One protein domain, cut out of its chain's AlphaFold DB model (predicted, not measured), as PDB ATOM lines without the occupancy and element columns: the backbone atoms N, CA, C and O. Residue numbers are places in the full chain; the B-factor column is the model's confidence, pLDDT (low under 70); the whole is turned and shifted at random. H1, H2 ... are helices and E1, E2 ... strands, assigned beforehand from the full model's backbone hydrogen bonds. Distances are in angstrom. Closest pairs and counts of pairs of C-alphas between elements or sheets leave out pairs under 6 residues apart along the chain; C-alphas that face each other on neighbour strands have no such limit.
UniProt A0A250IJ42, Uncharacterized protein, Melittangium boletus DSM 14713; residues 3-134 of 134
ATOM      1  N   LEU A   3      99.257  98.831 238.714       78.69
ATOM      2  CA  LEU A   3      98.751  97.561 239.244       78.69
ATOM      3  C   LEU A   3      99.861  96.665 239.817       78.69
ATOM      4  O   LEU A   3      99.674  96.056 240.864       78.69
ATOM      5  N   GLY A   4     101.015  96.588 239.146       78.69
ATOM      6  CA  GLY A   4     102.145  95.780 239.614       78.69
ATOM      7  C   GLY A   4     102.713  96.299 240.935       78.69
ATOM      8  O   GLY A   4     102.958  95.512 241.845       78.69
ATOM      9  N   GLU A   5     102.843  97.622 241.058       83.50
ATOM     10  CA  GLU A   5     103.276  98.298 242.290       83.50
ATOM     11  C   GLU A   5     102.301  98.033 243.448       83.50
ATOM     12  O   GLU A   5     102.727  97.665 244.542       83.50
ATOM     13  N   GLU A   6     100.992  98.126 243.204       87.94
ATOM     14  CA  GLU A   6      99.986  97.892 244.242       87.94
ATOM     15  C   GLU A   6      99.948  96.426 244.701       87.94
ATOM     16  O   GLU A   6      99.901  96.142 245.899       87.94
ATOM     17  N   MET A   7     100.042  95.475 243.764       87.81
ATOM     18  CA  MET A   7     100.156  94.053 244.104       87.81
ATOM     19  C   MET A   7     101.400  93.777 244.952       87.81
ATOM     20  O   MET A   7     101.337  93.022 245.923       87.81
ATOM     21  N   HIS A   8     102.523  94.395 244.589       91.06
ATOM     22  CA  HIS A   8     103.786  94.247 245.295       91.06
ATOM     23  C   HIS A   8     103.688  94.807 246.722       91.06
ATOM     24  O   HIS A   8     104.018  94.109 247.680       91.06
ATOM     25  N   ARG A   9     103.114  96.007 246.883       92.38
ATOM     26  CA  ARG A   9     102.851  96.639 248.185       92.38
ATOM     27  C   ARG A   9     102.001  95.754 249.101       92.38
ATOM     28  O   ARG A   9     102.339  95.563 250.269       92.38
ATOM     29  N   VAL A  10     100.910  95.193 248.578       93.56
ATOM     30  CA  VAL A  10     100.019  94.302 249.342       93.56
ATOM     31  C   VAL A  10     100.736  93.009 249.744       93.56
ATOM     32  O   VAL A  10     100.594  92.559 250.883       93.56
ATOM     33  N   ALA A  11     101.526  92.414 248.846       93.69
ATOM     34  CA  ALA A  11     102.264  91.192 249.155       93.69
ATOM     35  C   ALA A  11     103.364  91.413 250.196       93.69
ATOM     36  O   ALA A  11     103.503  90.581 251.090       93.69
ATOM     37  N   LEU A  12     104.094  92.533 250.128       95.81
ATOM     38  CA  LEU A  12     105.103  92.894 251.128       95.81
ATOM     39  C   LEU A  12     104.475  93.030 252.514       95.81
ATOM     40  O   LEU A  12     104.920  92.372 253.451       95.81
ATOM     41  N   ALA A  13     103.390  93.800 252.632       96.19
ATOM     42  CA  ALA A  13     102.690  93.978 253.902       96.19
ATOM     43  C   ALA A  13     102.166  92.645 254.469       96.19
ATOM     44  O   ALA A  13     102.253  92.385 255.673       96.19
ATOM     45  N   CYS A  14     101.649  91.768 253.602       95.50
ATOM     46  CA  CYS A  14     101.205  90.431 253.991       95.50
ATOM     47  C   CYS A  14     102.375  89.565 254.489       95.50
ATOM     48  O   CYS A  14     102.288  88.970 255.567       95.50
ATOM     49  N   ALA A  15     103.475  89.519 253.732       96.06
ATOM     50  CA  ALA A  15     104.666  88.755 254.080       96.06
ATOM     51  C   ALA A  15     105.264  89.238 255.405       96.06
ATOM     52  O   ALA A  15     105.499  88.428 256.298       96.06
ATOM     53  N   GLU A  16     105.430  90.550 255.573       97.12
ATOM     54  CA  GLU A  16     105.945  91.152 256.799       97.12
ATOM     55  C   GLU A  16     105.074  90.796 258.010       97.12
ATOM     56  O   GLU A  16     105.590  90.320 259.019       97.12
ATOM     57  N   SER A  17     103.751  90.965 257.909       97.50
ATOM     58  CA  SER A  17     102.814  90.653 258.996       97.50
ATOM     59  C   SER A  17     102.929  89.196 259.461       97.50
ATOM     60  O   SER A  17     102.980  88.915 260.661       97.50
ATOM     61  N   ARG A  18     103.051  88.252 258.519       97.06
ATOM     62  CA  ARG A  18     103.222  86.827 258.843       97.06
ATOM     63  C   ARG A  18     104.614  86.518 259.387       97.06
ATOM     64  O   ARG A  18     104.729  85.783 260.367       97.06
ATOM     65  N   LEU A  19     105.663  87.082 258.794       96.94
ATOM     66  CA  LEU A  19     107.046  86.839 259.205       96.94
ATOM     67  C   LEU A  19     107.365  87.441 260.576       96.94
ATOM     68  O   LEU A  19     108.115  86.824 261.325       96.94
ATOM     69  N   LYS A  20     106.741  88.562 260.964       96.69
ATOM     70  CA  LYS A  20     106.844  89.108 262.331       96.69
ATOM     71  C   LYS A  20     106.437  88.091 263.395       96.69
ATOM     72  O   LYS A  20     107.064  88.045 264.445       96.69
ATOM     73  N   VAL A  21     105.421  87.275 263.115       96.94
ATOM     74  CA  VAL A  21     104.941  86.232 264.034       96.94
ATOM     75  C   VAL A  21     105.787  84.963 263.928       96.94
ATOM     76  O   VAL A  21     106.166  84.388 264.941       96.94
ATOM     77  N   LEU A  22     106.088  84.518 262.705       96.00
ATOM     78  CA  LEU A  22     106.766  83.239 262.468       96.00
ATOM     79  C   LEU A  22     108.277  83.285 262.730       96.00
ATOM     80  O   LEU A  22     108.868  82.264 263.077       96.00
ATOM     81  N   ARG A  23     108.918  84.435 262.499       94.06
ATOM     82  CA  ARG A  23     110.376  84.620 262.559       94.06
ATOM     83  C   ARG A  23     110.760  86.008 263.103       94.06
ATOM     84  O   ARG A  23     111.369  86.789 262.369       94.06
ATOM     85  N   PRO A  24     110.457  86.344 264.370       93.94
ATOM     86  CA  PRO A  24     110.839  87.636 264.946       93.94
ATOM     87  C   PRO A  24     112.349  87.901 264.795       93.94
ATOM     88  O   PRO A  24     113.166  87.084 265.213       93.94
ATOM     89  N   GLY A  25     112.729  89.007 264.144       92.19
ATOM     90  CA  GLY A  25     114.136  89.364 263.871       92.19
ATOM     91  C   GLY A  25     114.875  88.460 262.865       92.19
ATOM     92  O   GLY A  25     116.051  88.675 262.575       92.19
ATOM     93  N   GLY A  26     114.201  87.449 262.312       95.94
ATOM     94  CA  GLY A  26     114.769  86.449 261.405       95.94
ATOM     95  C   GLY A  26     114.532  86.735 259.921       95.94
ATOM     96  O   GLY A  26     114.575  85.805 259.110       95.94
ATOM     97  N   PHE A  27     114.211  87.978 259.571       96.94
ATOM     98  CA  PHE A  27     114.002  88.414 258.197       96.94
ATOM     99  C   PHE A  27     114.203  89.925 258.049       96.94
ATOM    100  O   PHE A  27     114.104  90.671 259.023       96.94
ATOM    101  N   SER A  28     114.434  90.352 256.812       95.69
ATOM    102  CA  SER A  28     114.443  91.746 256.383       95.69
ATOM    103  C   SER A  28     113.475  91.916 255.220       95.69
ATOM    104  O   SER A  28     113.445  91.078 254.314       95.69
ATOM    105  N   VAL A  29     112.697  92.994 255.262       95.69
ATOM    106  CA  VAL A  29     111.828  93.424 254.164       95.69
ATOM    107  C   VAL A  29     112.586  94.449 253.353       95.69
ATOM    108  O   VAL A  29     113.116  95.402 253.919       95.69
ATOM    109  N   GLU A  30     112.650  94.225 252.048       95.00
ATOM    110  CA  GLU A  30     113.252  95.150 251.101       95.00
ATOM    111  C   GLU A  30     114.689  95.608 251.470       95.00
ATOM    112  O   GLU A  30     115.018  96.783 251.291       95.00
ATOM    113  N   PRO A  31     115.582  94.729 251.991       95.06
ATOM    114  CA  PRO A  31     116.924  95.142 252.382       95.06
ATOM    115  C   PRO A  31     117.738  95.591 251.171       95.06
ATOM    116  O   PRO A  31     117.816  94.887 250.162       95.06
ATOM    117  N   ARG A  32     118.418  96.732 251.289       94.56
ATOM    118  CA  ARG A  32     119.299  97.229 250.235       94.56
ATOM    119  C   ARG A  32     120.757  96.896 250.525       94.56
ATOM    120  O   ARG A  32     121.267  97.142 251.616       94.56
ATOM    121  N   TYR A  33     121.451  96.385 249.515       94.12
ATOM    122  CA  TYR A  33     122.880  96.084 249.567       94.12
ATOM    123  C   TYR A  33     123.628  96.921 248.537       94.12
ATOM    124  O   TYR A  33     123.210  97.032 247.382       94.12
ATOM    125  N   THR A  34     124.757  97.490 248.944       92.12
ATOM    126  CA  THR A  34     125.629  98.301 248.094       92.12
ATOM    127  C   THR A  34     127.031  97.719 248.041       92.12
ATOM    128  O   THR A  34     127.473  97.067 248.982       92.12
ATOM    129  N   TYR A  35     127.728  97.933 246.931       89.62
ATOM    130  CA  TYR A  35     129.107  97.496 246.784       89.62
ATOM    131  C   TYR A  35     130.049  98.641 247.141       89.62
ATOM    132  O   TYR A  35     130.144  99.634 246.417       89.62
ATOM    133  N   ASN A  36     130.769  98.497 248.249       87.00
ATOM    134  CA  ASN A  36     131.762  99.468 248.666       87.00
ATOM    135  C   ASN A  36     133.059  99.244 247.876       87.00
ATOM    136  O   ASN A  36     133.738  98.225 248.018       87.00
ATOM    137  N   GLN A  37     133.414 100.211 247.027       84.94
ATOM    138  CA  GLN A  37     134.596 100.113 246.167       84.94
ATOM    139  C   GLN A  37     135.917 100.151 246.946       84.94
ATOM    140  O   GLN A  37     136.895  99.546 246.507       84.94
ATOM    141  N   GLN A  38     135.949 100.831 248.097       85.81
ATOM    142  CA  GLN A  38     137.153 100.963 248.921       85.81
ATOM    143  C   GLN A  38     137.454  99.652 249.648       85.81
ATOM    144  O   GLN A  38     138.579  99.157 249.605       85.81
ATOM    145  N   THR A  39     136.436  99.060 250.279       87.75
ATOM    146  CA  THR A  39     136.577  97.801 251.028       87.75
ATOM    147  C   THR A  39     136.469  96.567 250.130       87.75
ATOM    148  O   THR A  39     136.817  95.468 250.564       87.75
ATOM    149  N   ARG A  40     136.020  96.745 248.876       86.62
ATOM    150  CA  ARG A  40     135.707  95.689 247.896       86.62
ATOM    151  C   ARG A  40     134.736  94.644 248.447       86.62
ATOM    152  O   ARG A  40     134.849  93.454 248.151       86.62
ATOM    153  N   LYS A  41     133.797  95.085 249.281       88.50
ATOM    154  CA  LYS A  41     132.812  94.230 249.944       88.50
ATOM    155  C   LYS A  41     131.410  94.776 249.737       88.50
ATOM    156  O   LYS A  41     131.205  95.974 249.566       88.50
ATOM    157  N   TRP A  42     130.445  93.865 249.754       91.19
ATOM    158  CA  TRP A  42     129.043  94.237 249.843       91.19
ATOM    159  C   TRP A  42     128.715  94.649 251.274       91.19
ATOM    160  O   TRP A  42     129.132  93.990 252.225       91.19
ATOM    161  N   GLU A  43     127.963  95.734 251.409       90.31
ATOM    162  CA  GLU A  43     127.536  96.313 252.680       90.31
ATOM    163  C   GLU A  43     126.022  96.531 252.676       90.31
ATOM    164  O   GLU A  43     125.405  96.751 251.631       90.31
ATOM    165  N   PHE A  44     125.417  96.417 253.855       89.56
ATOM    166  CA  PHE A  44     123.997  96.665 254.048       89.56
ATOM    167  C   PHE A  44     123.797  98.174 254.141       89.56
ATOM    168  O   PHE A  44     124.478  98.850 254.914       89.56
ATOM    169  N   MET A  45     122.885  98.705 253.336       89.88
ATOM    170  CA  MET A  45     122.494 100.104 253.400       89.88
ATOM    171  C   MET A  45     121.370 100.235 254.424       89.88
ATOM    172  O   MET A  45     120.330  99.597 254.284       89.88
ATOM    173  N   SER A  46     121.589 101.049 255.458       86.25
ATOM    174  CA  SER A  46     120.541 101.318 256.440       86.25
ATOM    175  C   SER A  46     119.374 102.068 255.793       86.25
ATOM    176  O   SER A  46     119.562 102.797 254.811       86.25
ATOM    177  N   ALA A  47     118.174 101.903 256.350       85.56
ATOM    178  CA  ALA A  47     116.970 102.551 255.836       85.56
ATOM    179  C   ALA A  47     117.092 104.083 255.866       85.56
ATOM    180  O   ALA A  47     116.627 104.759 254.953       85.56
ATOM    181  N   GLU A  48     117.777 104.630 256.874       86.00
ATOM    182  CA  GLU A  48     118.031 106.065 257.008       86.00
ATOM    183  C   GLU A  48     118.922 106.565 255.871       86.00
ATOM    184  O   GLU A  48     118.618 107.578 255.247       86.00
ATOM    185  N   LYS A  49     119.993 105.826 255.550       86.31
ATOM    186  CA  LYS A  49     120.887 106.174 254.441       86.31
ATOM    187  C   LYS A  49     120.175 106.071 253.093       86.31
ATOM    188  O   LYS A  49     120.370 106.936 252.246       86.31
ATOM    189  N   GLU A  50     119.356 105.040 252.883       87.50
ATOM    190  CA  GLU A  50     118.546 104.927 251.666       87.50
ATOM    191  C   GLU A  50     117.573 106.106 251.533       87.50
ATOM    192  O   GLU A  50     117.512 106.720 250.469       87.50
ATOM    193  N   ALA A  51     116.860 106.456 252.608       86.69
ATOM    194  CA  ALA A  51     115.918 107.571 252.617       86.69
ATOM    195  C   ALA A  51     116.608 108.912 252.328       86.69
ATOM    196  O   ALA A  51     116.125 109.664 251.486       86.69
ATOM    197  N   MET A  52     117.762 109.176 252.951       88.62
ATOM    198  CA  MET A  52     118.556 110.380 252.678       88.62
ATOM    199  C   MET A  52     118.981 110.466 251.207       88.62
ATOM    200  O   MET A  52     118.786 111.495 250.573       88.62
ATOM    201  N   LEU A  53     119.506 109.376 250.631       87.25
ATOM    202  CA  LEU A  53     119.938 109.365 249.227       87.25
ATOM    203  C   LEU A  53     118.781 109.588 248.245       87.25
ATOM    204  O   LEU A  53     118.989 110.161 247.175       87.25
ATOM    205  N   LEU A  54     117.581 109.108 248.583       85.62
ATOM    206  CA  LEU A  54     116.376 109.338 247.788       85.62
ATOM    207  C   LEU A  54     115.896 110.792 247.889       85.62
ATOM    208  O   LEU A  54     115.538 111.364 246.861       85.62
ATOM    209  N   ASP A  55     115.919 111.384 249.086       86.44
ATOM    210  CA  ASP A  55     115.501 112.772 249.340       86.44
ATOM    211  C   ASP A  55     116.446 113.791 248.683       86.44
ATOM    212  O   ASP A  55     116.009 114.714 247.998       86.44
ATOM    213  N   GLU A  56     117.757 113.559 248.779       85.19
ATOM    214  CA  GLU A  56     118.793 114.400 248.161       85.19
ATOM    215  C   GLU A  56     118.894 114.215 246.632       85.19
ATOM    216  O   GLU A  56     119.661 114.906 245.958       85.19
ATOM    217  N   GLY A  57     118.138 113.273 246.054       78.06
ATOM    218  CA  GLY A  57     118.174 112.971 244.620       78.06
ATOM    219  C   GLY A  57     119.493 112.339 244.155       78.06
ATOM    220  O   GLY A  57     119.808 112.338 242.960       78.06
ATOM    221  N   CYS A  58     120.272 111.761 245.072       77.81
ATOM    222  CA  CYS A  58     121.567 111.133 244.819       77.81
ATOM    223  C   CYS A  58     121.430 109.720 244.221       77.81
ATOM    224  O   CYS A  58     122.064 108.761 244.662       77.81
ATOM    225  N   PHE A  59     120.646 109.576 243.147       77.94
ATOM    226  CA  PHE A  59     120.392 108.289 242.480       77.94
ATOM    227  C   PHE A  59     121.662 107.602 241.945       77.94
ATOM    228  O   PHE A  59     121.660 106.392 241.710       77.94
ATOM    229  N   GLY A  60     122.754 108.355 241.765       74.62
ATOM    230  CA  GLY A  60     124.071 107.819 241.413       74.62
ATOM    231  C   GLY A  60     124.620 106.839 242.454       74.62
ATOM    232  O   GLY A  60     125.147 105.800 242.070       74.62
ATOM    233  N   GLU A  61     124.411 107.107 243.745       76.06
ATOM    234  CA  GLU A  61     124.854 106.250 244.860       76.06
ATOM    235  C   GLU A  61     124.011 104.972 244.988       76.06
ATOM    236  O   GLU A  61     124.457 103.949 245.507       76.06
ATOM    237  N   LEU A  62     122.784 105.001 244.464       81.50
ATOM    238  CA  LEU A  62     121.908 103.832 244.391       81.50
ATOM    239  C   LEU A  62     122.220 102.952 243.170       81.50
ATOM    240  O   LEU A  62     121.739 101.816 243.074       81.50
ATOM    241  N   ARG A  63     123.037 103.438 242.228       84.75
ATOM    242  CA  ARG A  63     123.369 102.716 241.001       84.75
ATOM    243  C   ARG A  63     124.211 101.481 241.313       84.75
ATOM    244  O   ARG A  63     125.302 101.567 241.858       84.75
ATOM    245  N   GLY A  64     123.727 100.316 240.887       86.75
ATOM    246  CA  GLY A  64     124.410  99.040 241.125       86.75
ATOM    247  C   GLY A  64     124.138  98.432 242.502       86.75
ATOM    248  O   GLY A  64     124.602  97.320 242.756       86.75
ATOM    249  N   THR A  65     123.349  99.094 243.352       93.00
ATOM    250  CA  THR A  65     122.783  98.453 244.544       93.00
ATOM    251  C   THR A  65     121.783  97.367 244.150       93.00
ATOM    252  O   THR A  65     121.241  97.376 243.040       93.00
ATOM    253  N   ILE A  66     121.547  96.422 245.055       94.38
ATOM    254  CA  ILE A  66     120.491  95.419 244.917       94.38
ATOM    255  C   ILE A  66     119.500  95.527 246.067       94.38
ATOM    256  O   ILE A  66     119.880  95.918 247.169       94.38
ATOM    257  N   LYS A  67     118.242  95.175 245.803       95.31
ATOM    258  CA  LYS A  67     117.148  95.255 246.769       95.31
ATOM    259  C   LYS A  67     116.163  94.097 246.536       95.31
ATOM    260  O   LYS A  67     115.204  94.286 245.796       95.31
ATOM    261  N   PRO A  68     116.450  92.883 247.043       96.12
ATOM    262  CA  PRO A  68     115.461  91.806 247.076       96.12
ATOM    263  C   PRO A  68     114.294  92.171 248.000       96.12
ATOM    264  O   PRO A  68     114.470  92.944 248.937       96.12
ATOM    265  N   ASP A  69     113.136  91.553 247.792       96.81
ATOM    266  CA  ASP A  69     111.926  91.894 248.551       96.81
ATOM    267  C   ASP A  69     111.916  91.314 249.958       96.81
ATOM    268  O   ASP A  69     111.500  91.975 250.905       96.81
ATOM    269  N   ILE A  70     112.364  90.067 250.115       97.25
ATOM    270  CA  ILE A  70     112.453  89.409 251.419       97.25
ATOM    271  C   ILE A  70     113.761  88.637 251.503       97.25
ATOM    272  O   ILE A  70     114.064  87.797 250.653       97.25
ATOM    273  N   VAL A  71     114.501  88.849 252.587       97.44
ATOM    274  CA  VAL A  71     115.657  88.023 252.945       97.44
ATOM    275  C   VAL A  71     115.401  87.386 254.296       97.44
ATOM    276  O   VAL A  71     115.184  88.077 255.284       97.44
ATOM    277  N   ILE A  72     115.435  86.058 254.347       97.62
ATOM    278  CA  ILE A  72     115.346  85.288 255.586       97.62
ATOM    279  C   ILE A  72     116.755  85.079 256.133       97.62
ATOM    280  O   ILE A  72     117.645  84.676 255.392       97.62
ATOM    281  N   HIS A  73     116.960  85.308 257.429       95.81
ATOM    282  CA  HIS A  73     118.268  85.188 258.082       95.81
ATOM    283  C   HIS A  73     118.147  84.794 259.564       95.81
ATOM    284  O   HIS A  73     117.047  84.645 260.092       95.81
ATOM    285  N   LEU A  74     119.287  84.634 260.250       92.06
ATOM    286  CA  LEU A  74     119.375  84.362 261.700       92.06
ATOM    287  C   LEU A  74     119.814  85.584 262.532       92.06
ATOM    288  O   LEU A  74     120.340  85.441 263.629       92.06
ATOM    289  N   GLY A  75     119.627  86.784 261.987       88.50
ATOM    290  CA  GLY A  75     119.919  88.064 262.653       88.50
ATOM    291  C   GLY A  75     120.955  88.916 261.920       88.50
ATOM    292  O   GLY A  75     121.147  90.075 262.260       88.50
ATOM    293  N   ASN A  76     121.585  88.367 260.876       88.81
ATOM    294  CA  ASN A  76     122.441  89.110 259.961       88.81
ATOM    295  C   ASN A  76     121.888  89.009 258.526       88.81
ATOM    296  O   ASN A  76     121.928  87.913 257.962       88.81
ATOM    297  N   PRO A  77     121.435  90.118 257.910       84.50
ATOM    298  CA  PRO A  77     120.912  90.135 256.543       84.50
ATOM    299  C   PRO A  77     121.877  89.651 255.449       84.50
ATOM    300  O   PRO A  77     121.420  89.335 254.355       84.50
ATOM    301  N   PHE A  78     123.187  89.563 255.706       87.44
ATOM    302  CA  PHE A  78     124.145  88.949 254.773       87.44
ATOM    303  C   PHE A  78     124.206  87.429 254.857       87.44
ATOM    304  O   PHE A  78     124.574  86.773 253.885       87.44
ATOM    305  N   LEU A  79     123.854  86.856 256.007       90.75
ATOM    306  CA  LEU A  79     123.821  85.410 256.208       90.75
ATOM    307  C   LEU A  79     122.428  84.893 255.844       90.75
ATOM    308  O   LEU A  79     121.670  84.412 256.692       90.75
ATOM    309  N   ALA A  80     122.086  85.071 254.568       94.31
ATOM    310  CA  ALA A  80     120.792  84.707 254.027       94.31
ATOM    311  C   ALA A  80     120.590  83.182 254.055       94.31
ATOM    312  O   ALA A  80     121.430  82.411 253.598       94.31
ATOM    313  N   GLN A  81     119.440  82.753 254.567       96.38
ATOM    314  CA  GLN A  81     118.940  81.377 254.495       96.38
ATOM    315  C   GLN A  81     117.962  81.180 253.336       96.38
ATOM    316  O   GLN A  81     117.792  80.063 252.860       96.38
ATOM    317  N   ALA A  82     117.298  82.255 252.907       96.81
ATOM    318  CA  ALA A  82     116.458  82.296 251.719       96.81
ATOM    319  C   ALA A  82     116.330  83.743 251.236       96.81
ATOM    320  O   ALA A  82     116.355  84.674 252.042       96.81
ATOM    321  N   VAL A  83     116.176  83.922 249.927       97.69
ATOM    322  CA  VAL A  83     115.963  85.226 249.289       97.69
ATOM    323  C   VAL A  83     114.773  85.091 248.356       97.69
ATOM    324  O   VAL A  83     114.761  84.187 247.519       97.69
ATOM    325  N   TYR A  84     113.794  85.977 248.503       97.19
ATOM    326  CA  TYR A  84     112.592  86.010 247.682       97.19
ATOM    327  C   TYR A  84     112.433  87.361 246.989       97.19
ATOM    328  O   TYR A  84     112.688  88.403 247.590       97.19
ATOM    329  N   ASP A  85     111.985  87.320 245.737       95.88
ATOM    330  CA  ASP A  85     111.678  88.498 244.921       95.88
ATOM    331  C   ASP A  85     110.328  88.290 244.211       95.88
ATOM    332  O   ASP A  85     110.084  87.287 243.537       95.88
ATOM    333  N   PHE A  86     109.393  89.199 244.408       93.88
ATOM    334  CA  PHE A  86     108.036  89.170 243.897       93.88
ATOM    335  C   PHE A  86     108.027  89.650 242.448       93.88
ATOM    336  O   PHE A  86     108.259  90.816 242.124       93.88
ATOM    337  N   LYS A  87     107.702  88.734 241.536       90.31
ATOM    338  CA  LYS A  87     107.617  89.006 240.101       90.31
ATOM    339  C   LYS A  87     106.161  89.065 239.684       90.31
ATOM    340  O   LYS A  87     105.593  88.076 239.239       90.31
ATOM    341  N   PHE A  88     105.535  90.230 239.841       86.81
ATOM    342  CA  PHE A  88     104.108  90.425 239.557       86.81
ATOM    343  C   PHE A  88     103.895  91.217 238.254       86.81
ATOM    344  O   PHE A  88     103.618  92.418 238.291       86.81
ATOM    345  N   PRO A  89     104.056  90.589 237.074       76.12
ATOM    346  CA  PRO A  89     103.848  91.267 235.800       76.12
ATOM    347  C   PRO A  89     102.361  91.580 235.580       76.12
ATOM    348  O   PRO A  89     101.484  90.785 235.910       76.12
ATOM    349  N   CYS A  90     102.076  92.730 234.964       69.50
ATOM    350  CA  CYS A  90     100.704  93.214 234.767       69.50
ATOM    351  C   CYS A  90      99.911  92.465 233.681       69.50
ATOM    352  O   CYS A  90      98.686  92.495 233.711       69.50
ATOM    353  N   VAL A  91     100.584  91.851 232.699       67.75
ATOM    354  CA  VAL A  91      99.926  91.323 231.483       67.75
ATOM    355  C   VAL A  91     100.089  89.809 231.338       67.75
ATOM    356  O   VAL A  91      99.116  89.113 231.071       67.75
ATOM    357  N   LYS A  92     101.302  89.284 231.541       67.31
ATOM    358  CA  LYS A  92     101.611  87.851 231.425       67.31
ATOM    359  C   LYS A  92     102.137  87.309 232.748       67.31
ATOM    360  O   LYS A  92     103.336  87.359 233.016       67.31
ATOM    361  N   ILE A  93     101.207  86.854 233.584       60.59
ATOM    362  CA  ILE A  93     101.405  86.424 234.985       60.59
ATOM    363  C   ILE A  93     102.441  85.285 235.108       60.59
ATOM    364  O   ILE A  93     103.086  85.118 236.139       60.59
ATOM    365  N   ASP A  94     102.614  84.533 234.032       60.06
ATOM    366  CA  ASP A  94     103.405  83.322 233.857       60.06
ATOM    367  C   ASP A  94     104.810  83.558 233.279       60.06
ATOM    368  O   ASP A  94     105.667  82.679 233.376       60.06
ATOM    369  N   GLU A  95     105.108  84.746 232.741       69.38
ATOM    370  CA  GLU A  95     106.467  85.036 232.278       69.38
ATOM    371  C   GLU A  95     107.390  85.297 233.471       69.38
ATOM    372  O   GLU A  95     108.368  84.569 233.638       69.38
ATOM    373  N   GLY A  96     107.069  86.282 234.319       73.12
ATOM    374  CA  GLY A  96     107.697  86.524 235.628       73.12
ATOM    375  C   GLY A  96     109.226  86.394 235.699       73.12
ATOM    376  O   GLY A  96     109.744  86.037 236.755       73.12
ATOM    377  N   ARG A  97     109.950  86.543 234.581       86.12
ATOM    378  CA  ARG A  97     111.343  86.093 234.446       86.12
ATOM    379  C   ARG A  97     112.264  86.993 235.256       86.12
ATOM    380  O   ARG A  97     111.966  88.166 235.478       86.12
ATOM    381  N   TRP A  98     113.407  86.449 235.658       91.69
ATOM    382  CA  TRP A  98     114.498  87.274 236.158       91.69
ATOM    383  C   TRP A  98     114.898  88.285 235.083       91.69
ATOM    384  O   TRP A  98     115.156  87.912 233.939       91.69
ATOM    385  N   CYS A  99     114.908  89.567 235.444       89.50
ATOM    386  CA  CYS A  99     115.294  90.623 234.520       89.50
ATOM    387  C   CYS A  99     116.786  90.508 234.195       89.50
ATOM    388  O   CYS A  99     117.601  90.317 235.098       89.50
ATOM    389  N   GLU A 100     117.139  90.655 232.921       93.06
ATOM    390  CA  GLU A 100     118.525  90.813 232.490       93.06
ATOM    391  C   GLU A 100     118.891  92.298 232.474       93.06
ATOM    392  O   GLU A 100     118.170  93.131 231.912       93.06
ATOM    393  N   TYR A 101     120.009  92.650 233.104       90.81
ATOM    394  CA  TYR A 101     120.505  94.019 233.085       90.81
ATOM    395  C   TYR A 101     121.146  94.318 231.731       90.81
ATOM    396  O   TYR A 101     122.210  93.804 231.394       90.81
ATOM    397  N   THR A 102     120.534  95.215 230.963       91.75
ATOM    398  CA  THR A 102     121.060  95.636 229.654       91.75
ATOM    399  C   THR A 102     122.090  96.762 229.752       91.75
ATOM    400  O   THR A 102     122.803  97.036 228.790       91.75
ATOM    401  N   ARG A 103     122.168  97.443 230.903       90.31
ATOM    402  CA  ARG A 103     123.052  98.589 231.157       90.31
ATOM    403  C   ARG A 103     123.476  98.634 232.623       90.31
ATOM    404  O   ARG A 103     122.784  98.115 233.496       90.31
ATOM    405  N   GLY A 104     124.557  99.362 232.900       89.19
ATOM    406  CA  GLY A 104     125.011  99.651 234.261       89.19
ATOM    407  C   GLY A 104     125.966  98.597 234.834       89.19
ATOM    408  O   GLY A 104     126.447  97.747 234.091       89.19
ATOM    409  N   PRO A 105     126.267  98.658 236.146       90.38
ATOM    410  CA  PRO A 105     127.316  97.839 236.769       90.38
ATOM    411  C   PRO A 105     127.115  96.321 236.660       90.38
ATOM    412  O   PRO A 105     128.077  95.569 236.761       90.38
ATOM    413  N   HIS A 106     125.876  95.875 236.436       92.62
ATOM    414  CA  HIS A 106     125.511  94.459 236.341       92.62
ATOM    415  C   HIS A 106     125.207  94.001 234.912       92.62
ATOM    416  O   HIS A 106     124.593  92.953 234.730       92.62
ATOM    417  N   GLN A 107     125.586  94.790 233.902       95.38
ATOM    418  CA  GLN A 107     125.271  94.515 232.501       95.38
ATOM    419  C   GLN A 107     125.642  93.080 232.082       95.38
ATOM    420  O   GLN A 107     126.730  92.597 232.388       95.38
ATOM    421  N   GLY A 108     124.729  92.421 231.362       95.06
ATOM    422  CA  GLY A 108     124.891  91.049 230.867       95.06
ATOM    423  C   GLY A 108     124.632  89.962 231.914       95.06
ATOM    424  O   GLY A 108     124.866  88.789 231.644       95.06
ATOM    425  N   ARG A 109     124.170  90.330 233.116       96.19
ATOM    426  CA  ARG A 109     123.782  89.388 234.174       96.19
ATOM    427  C   ARG A 109     122.282  89.439 234.412       96.19
ATOM    428  O   ARG A 109     121.657  90.493 234.264       96.19
ATOM    429  N   THR A 110     121.708  88.325 234.858       95.56
ATOM    430  CA  THR A 110     120.339  88.333 235.379       95.56
ATOM    431  C   THR A 110     120.317  88.830 236.822       95.56
ATOM    432  O   THR A 110     121.295  88.706 237.561       95.56
ATOM    433  N   GLN A 111     119.184  89.367 237.264       94.19
ATOM    434  CA  GLN A 111     118.990  89.750 238.662       94.19
ATOM    435  C   GLN A 111     119.218  88.583 239.632       94.19
ATOM    436  O   GLN A 111     119.823  88.797 240.682       94.19
ATOM    437  N   SER A 112     118.837  87.358 239.249       95.69
ATOM    438  CA  SER A 112     119.131  86.148 240.026       95.69
ATOM    439  C   SER A 112     120.632  85.942 240.211       95.69
ATOM    440  O   SER A 112     121.099  85.759 241.336       95.69
ATOM    441  N   ASP A 113     121.413  86.059 239.130       96.62
ATOM    442  CA  ASP A 113     122.869  85.893 239.184       96.62
ATOM    443  C   ASP A 113     123.528  86.940 240.072       96.62
ATOM    444  O   ASP A 113     124.499  86.645 240.773       96.62
ATOM    445  N   VAL A 114     123.033  88.180 240.026       95.81
ATOM    446  CA  VAL A 114     123.549  89.253 240.874       95.81
ATOM    447  C   VAL A 114     123.238  88.949 242.334       95.81
ATOM    448  O   VAL A 114     124.170  88.905 243.132       95.81
ATOM    449  N   TYR A 115     121.982  88.664 242.681       96.12
ATOM    450  CA  TYR A 115     121.594  88.322 244.054       96.12
ATOM    451  C   TYR A 115     122.384  87.125 244.585       96.12
ATOM    452  O   TYR A 115     122.930  87.195 245.684       96.12
ATOM    453  N   LYS A 116     122.533  86.067 243.778       96.12
ATOM    454  CA  LYS A 116     123.344  84.896 244.122       96.12
ATOM    455  C   LYS A 116     124.804  85.258 244.372       96.12
ATOM    456  O   LYS A 116     125.402  84.746 245.313       96.12
ATOM    457  N   GLY A 117     125.370  86.157 243.569       93.88
ATOM    458  CA  GLY A 117     126.732  86.653 243.765       93.88
ATOM    459  C   GLY A 117     126.919  87.462 245.051       93.88
ATOM    460  O   GLY A 117     128.004  87.430 245.621       93.88
ATOM    461  N   VAL A 118     125.884  88.172 245.515       93.81
ATOM    462  CA  VAL A 118     125.950  88.987 246.743       93.81
ATOM    463  C   VAL A 118     125.670  88.165 247.999       93.81
ATOM    464  O   VAL A 118     126.394  88.279 248.983       93.81
ATOM    465  N   LEU A 119     124.628  87.335 247.971       94.56
ATOM    466  CA  LEU A 119     124.083  86.655 249.152       94.56
ATOM    467  C   LEU A 119     124.471  85.175 249.227       94.56
ATOM    468  O   LEU A 119     124.079  84.488 250.166       94.56
ATOM    469  N   SER A 120     125.240  84.674 248.253       93.94
ATOM    470  CA  SER A 120     125.735  83.290 248.195       93.94
ATOM    471  C   SER A 120     124.639  82.219 248.282       93.94
ATOM    472  O   SER A 120     124.891  81.081 248.674       93.94
ATOM    473  N   ILE A 121     123.420  82.566 247.867       94.88
ATOM    474  CA  ILE A 121     122.261  81.678 247.835       94.88
ATOM    475  C   ILE A 121     121.496  81.869 246.531       94.88
ATOM    476  O   ILE A 121     121.433  82.973 245.997       94.88
ATOM    477  N   THR A 122     120.918  80.795 245.998       96.25
ATOM    478  CA  THR A 122     120.036  80.898 244.831       96.25
ATOM    479  C   THR A 122     118.731  81.575 245.265       96.25
ATOM    480  O   THR A 122     118.009  80.991 246.078       96.25
ATOM    481  N   PRO A 123     118.420  82.788 244.776       97.06
ATOM    482  CA  PRO A 123     117.165  83.444 245.109       97.06
ATOM    483  C   PRO A 123     116.004  82.727 244.424       97.06
ATOM    484  O   PRO A 123     116.176  82.075 243.397       97.06
ATOM    485  N   SER A 124     114.811  82.867 244.985       97.00
ATOM    486  CA  SER A 124     113.573  82.387 244.382       97.00
ATOM    487  C   SER A 124     112.670  83.562 244.039       97.00
ATOM    488  O   SER A 124     112.588  84.543 244.775       97.00
ATOM    489  N   ARG A 125     111.957  83.462 242.927       94.44
ATOM    490  CA  ARG A 125     110.913  84.407 242.547       94.44
ATOM    491  C   ARG A 125     109.546  83.914 243.009       94.44
ATOM    492  O   ARG A 125     109.287  82.713 243.006       94.44
ATOM    493  N   ILE A 126     108.657  84.827 243.388       93.25
ATOM    494  CA  ILE A 126     107.269  84.502 243.746       93.25
ATOM    495  C   ILE A 126     106.315  85.080 242.708       93.25
ATOM    496  O   ILE A 126     106.406  86.259 242.360       93.25
ATOM    497  N   LEU A 127     105.386  84.248 242.235       89.62
ATOM    498  CA  LEU A 127     104.385  84.597 241.225       89.62
ATOM    499  C   LEU A 127     102.959  84.442 241.798       89.62
ATOM    500  O   LEU A 127     102.702  83.439 242.467       89.62
ATOM    501  N   PRO A 128     101.991  85.335 241.490       82.69
ATOM    502  CA  PRO A 128     100.681  85.412 242.166       82.69
ATOM    503  C   PRO A 128      99.776  84.172 242.060       82.69
ATOM    504  O   PRO A 128      98.782  84.084 242.773       82.69
ATOM    505  N   ARG A 129     100.072  83.230 241.155       81.25
ATOM    506  CA  ARG A 129      99.283  81.998 240.930       81.25
ATOM    507  C   ARG A 129     100.103  80.710 240.918       81.25
ATOM    508  O   ARG A 129      99.527  79.632 240.913       81.25
ATOM    509  N   ILE A 130     101.425  80.830 240.871       86.88
ATOM    510  CA  ILE A 130     102.339  79.682 240.783       86.88
ATOM    511  C   ILE A 130     103.003  79.447 242.142       86.88
ATOM    512  O   ILE A 130     103.242  78.309 242.523       86.88
ATOM    513  N   GLY A 131     103.239  80.514 242.913       88.94
ATOM    514  CA  GLY A 131     103.966  80.440 244.171       88.94
ATOM    515  C   GLY A 131     105.463  80.607 243.947       88.94
ATOM    516  O   GLY A 131     105.879  81.495 243.202       88.94
ATOM    517  N   VAL A 132     106.263  79.794 244.632       93.00
ATOM    518  CA  VAL A 132     107.724  79.915 244.664       93.00
ATOM    519  C   VAL A 132     108.342  79.199 243.467       93.00
ATOM    520  O   VAL A 132     108.090  78.018 243.245       93.00
ATOM    521  N   MET A 133     109.185  79.911 242.727       91.69
ATOM    522  CA  MET A 133     109.931  79.412 241.576       91.69
ATOM    523  C   MET A 133     111.420  79.747 241.732       91.69
ATOM    524  O   MET A 133     111.733  80.810 242.268       91.69
ATOM    525  N   PRO A 134     112.341  78.904 241.243       86.38
ATOM    526  CA  PRO A 134     113.747  79.278 241.092       86.38
ATOM    527  C   PRO A 134     113.953  80.435 240.093       86.38
ATOM    528  O   PRO A 134     113.105  80.632 239.180       86.38
TER     529      PRO A 134
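This is residues 3 to 134 of the 134 residues of an uncharacterized protein of Melittangium boletus DSM 14713 (UniProt A0A250IJ42). A strongly twisted sheet of five strands has the long helix H1 over one face and the short helix H3 over the other, each covering a different part of it. Beyond H3 lies the separate hairpin E2 and E3, whose turn makes one end of the longest axis, while the turn between E6 and E7 lies at the other; H2 is off to one side, away from the large sheet. The printed part has 132 residues, with three named helices and seven named strands in the order H1 E1 E2 E3 H2 E4 E5 H3 E6 E7, a mixed class of helices and strands. The large sheet runs E1 E4 E5 E6 E7 and is mixed, with E5 and E6 its parallel pair. The whole is compact, with a radius of gyration of the C-alphas of 14.9 A and spans of 43 by 36 by 30 A.

Start with the large sheet at E1, residues 27 to 29, then look at E4, residues 70 to 73. Find C-alpha 80 at (120.792, 84.707, 254.027), where E5 begins; it runs 16.9 A to residue 86. Next come E6, residues 124 to 127, 10.0 A long, and E7, residues 131 to 133, which ends with C-alpha 133 at (109.931, 79.412, 241.576). For H1, residues 3 to 22, go from C-alpha 3 at (98.751, 97.561, 239.244) along 28.4 A. H3, residues 111 to 119, spans 12.1 A. Away from the large sheet look for E2, residues 32 to 36, 12.8 A long, E3, residues 41 to 45, 12.4 A long, and H2, residues 47 to 55, 12.2 A long.

In the large sheet, E1 and E7 are the edge strands. E1 and E4 are antiparallel, with N 28 and O 71 within hydrogen-bond range at 2.8 A. E4 and E5 form an antiparallel hairpin, with N 72 and O 82 at 2.8 A. The pairing of E5 is staggered: its residues 80 to 84 pair with E4 and its residues 84 to 86 with E6. E5 and E6 are parallel at 30 degrees, with N 126 and O 85 at 2.8 A; E5, H3 and E6 make a strand-helix-strand unit, two parallel neighbour strands with a helix between them, and its crossover is right-handed. E6 and E7 form a hairpin, with N 125 and O 133 at 2.7 A. H1 is on the sheet at a height over the sheet of 7.8 A, over E1 and E4, and runs along the strands, at 22 degrees to E1 on the local plane; its closest C-alphas to E1 are those of Glu 16 and Val 29, 6.8 A. On the opposite face H3 is over E5 at a height over the sheet of 10.2 A; the closest C-alphas of the two are those of Ala 80 and Leu 119, 6.2 A. Look next at the hairpin E2 and E3, where N 43 and O 34 are 2.8 A apart; the closest C-alphas of E3 and H3 are those of Trp 42 and Val 118, 6.8 A. E1 runs on into E2 across a break of 2 residues, at 94 degrees. H2 is not on the large sheet; its closest C-alpha pair with E2 is Glu 50 and Arg 32, 7.9 A. Every O i to N i+4 pair is within hydrogen-bond range in H2 and H3, and 15 of 16 are in H1.

The two C-alphas farthest apart are those of Gln 38 and Arg 129, 43.1 A. The printed part has no cut. Two links are long: H2 to E4, residues 56 to 69, and E5 to H3, residues 87 to 110. The mean pLDDT of the printed part is 89.7, and residues 90 to 95 are under 70.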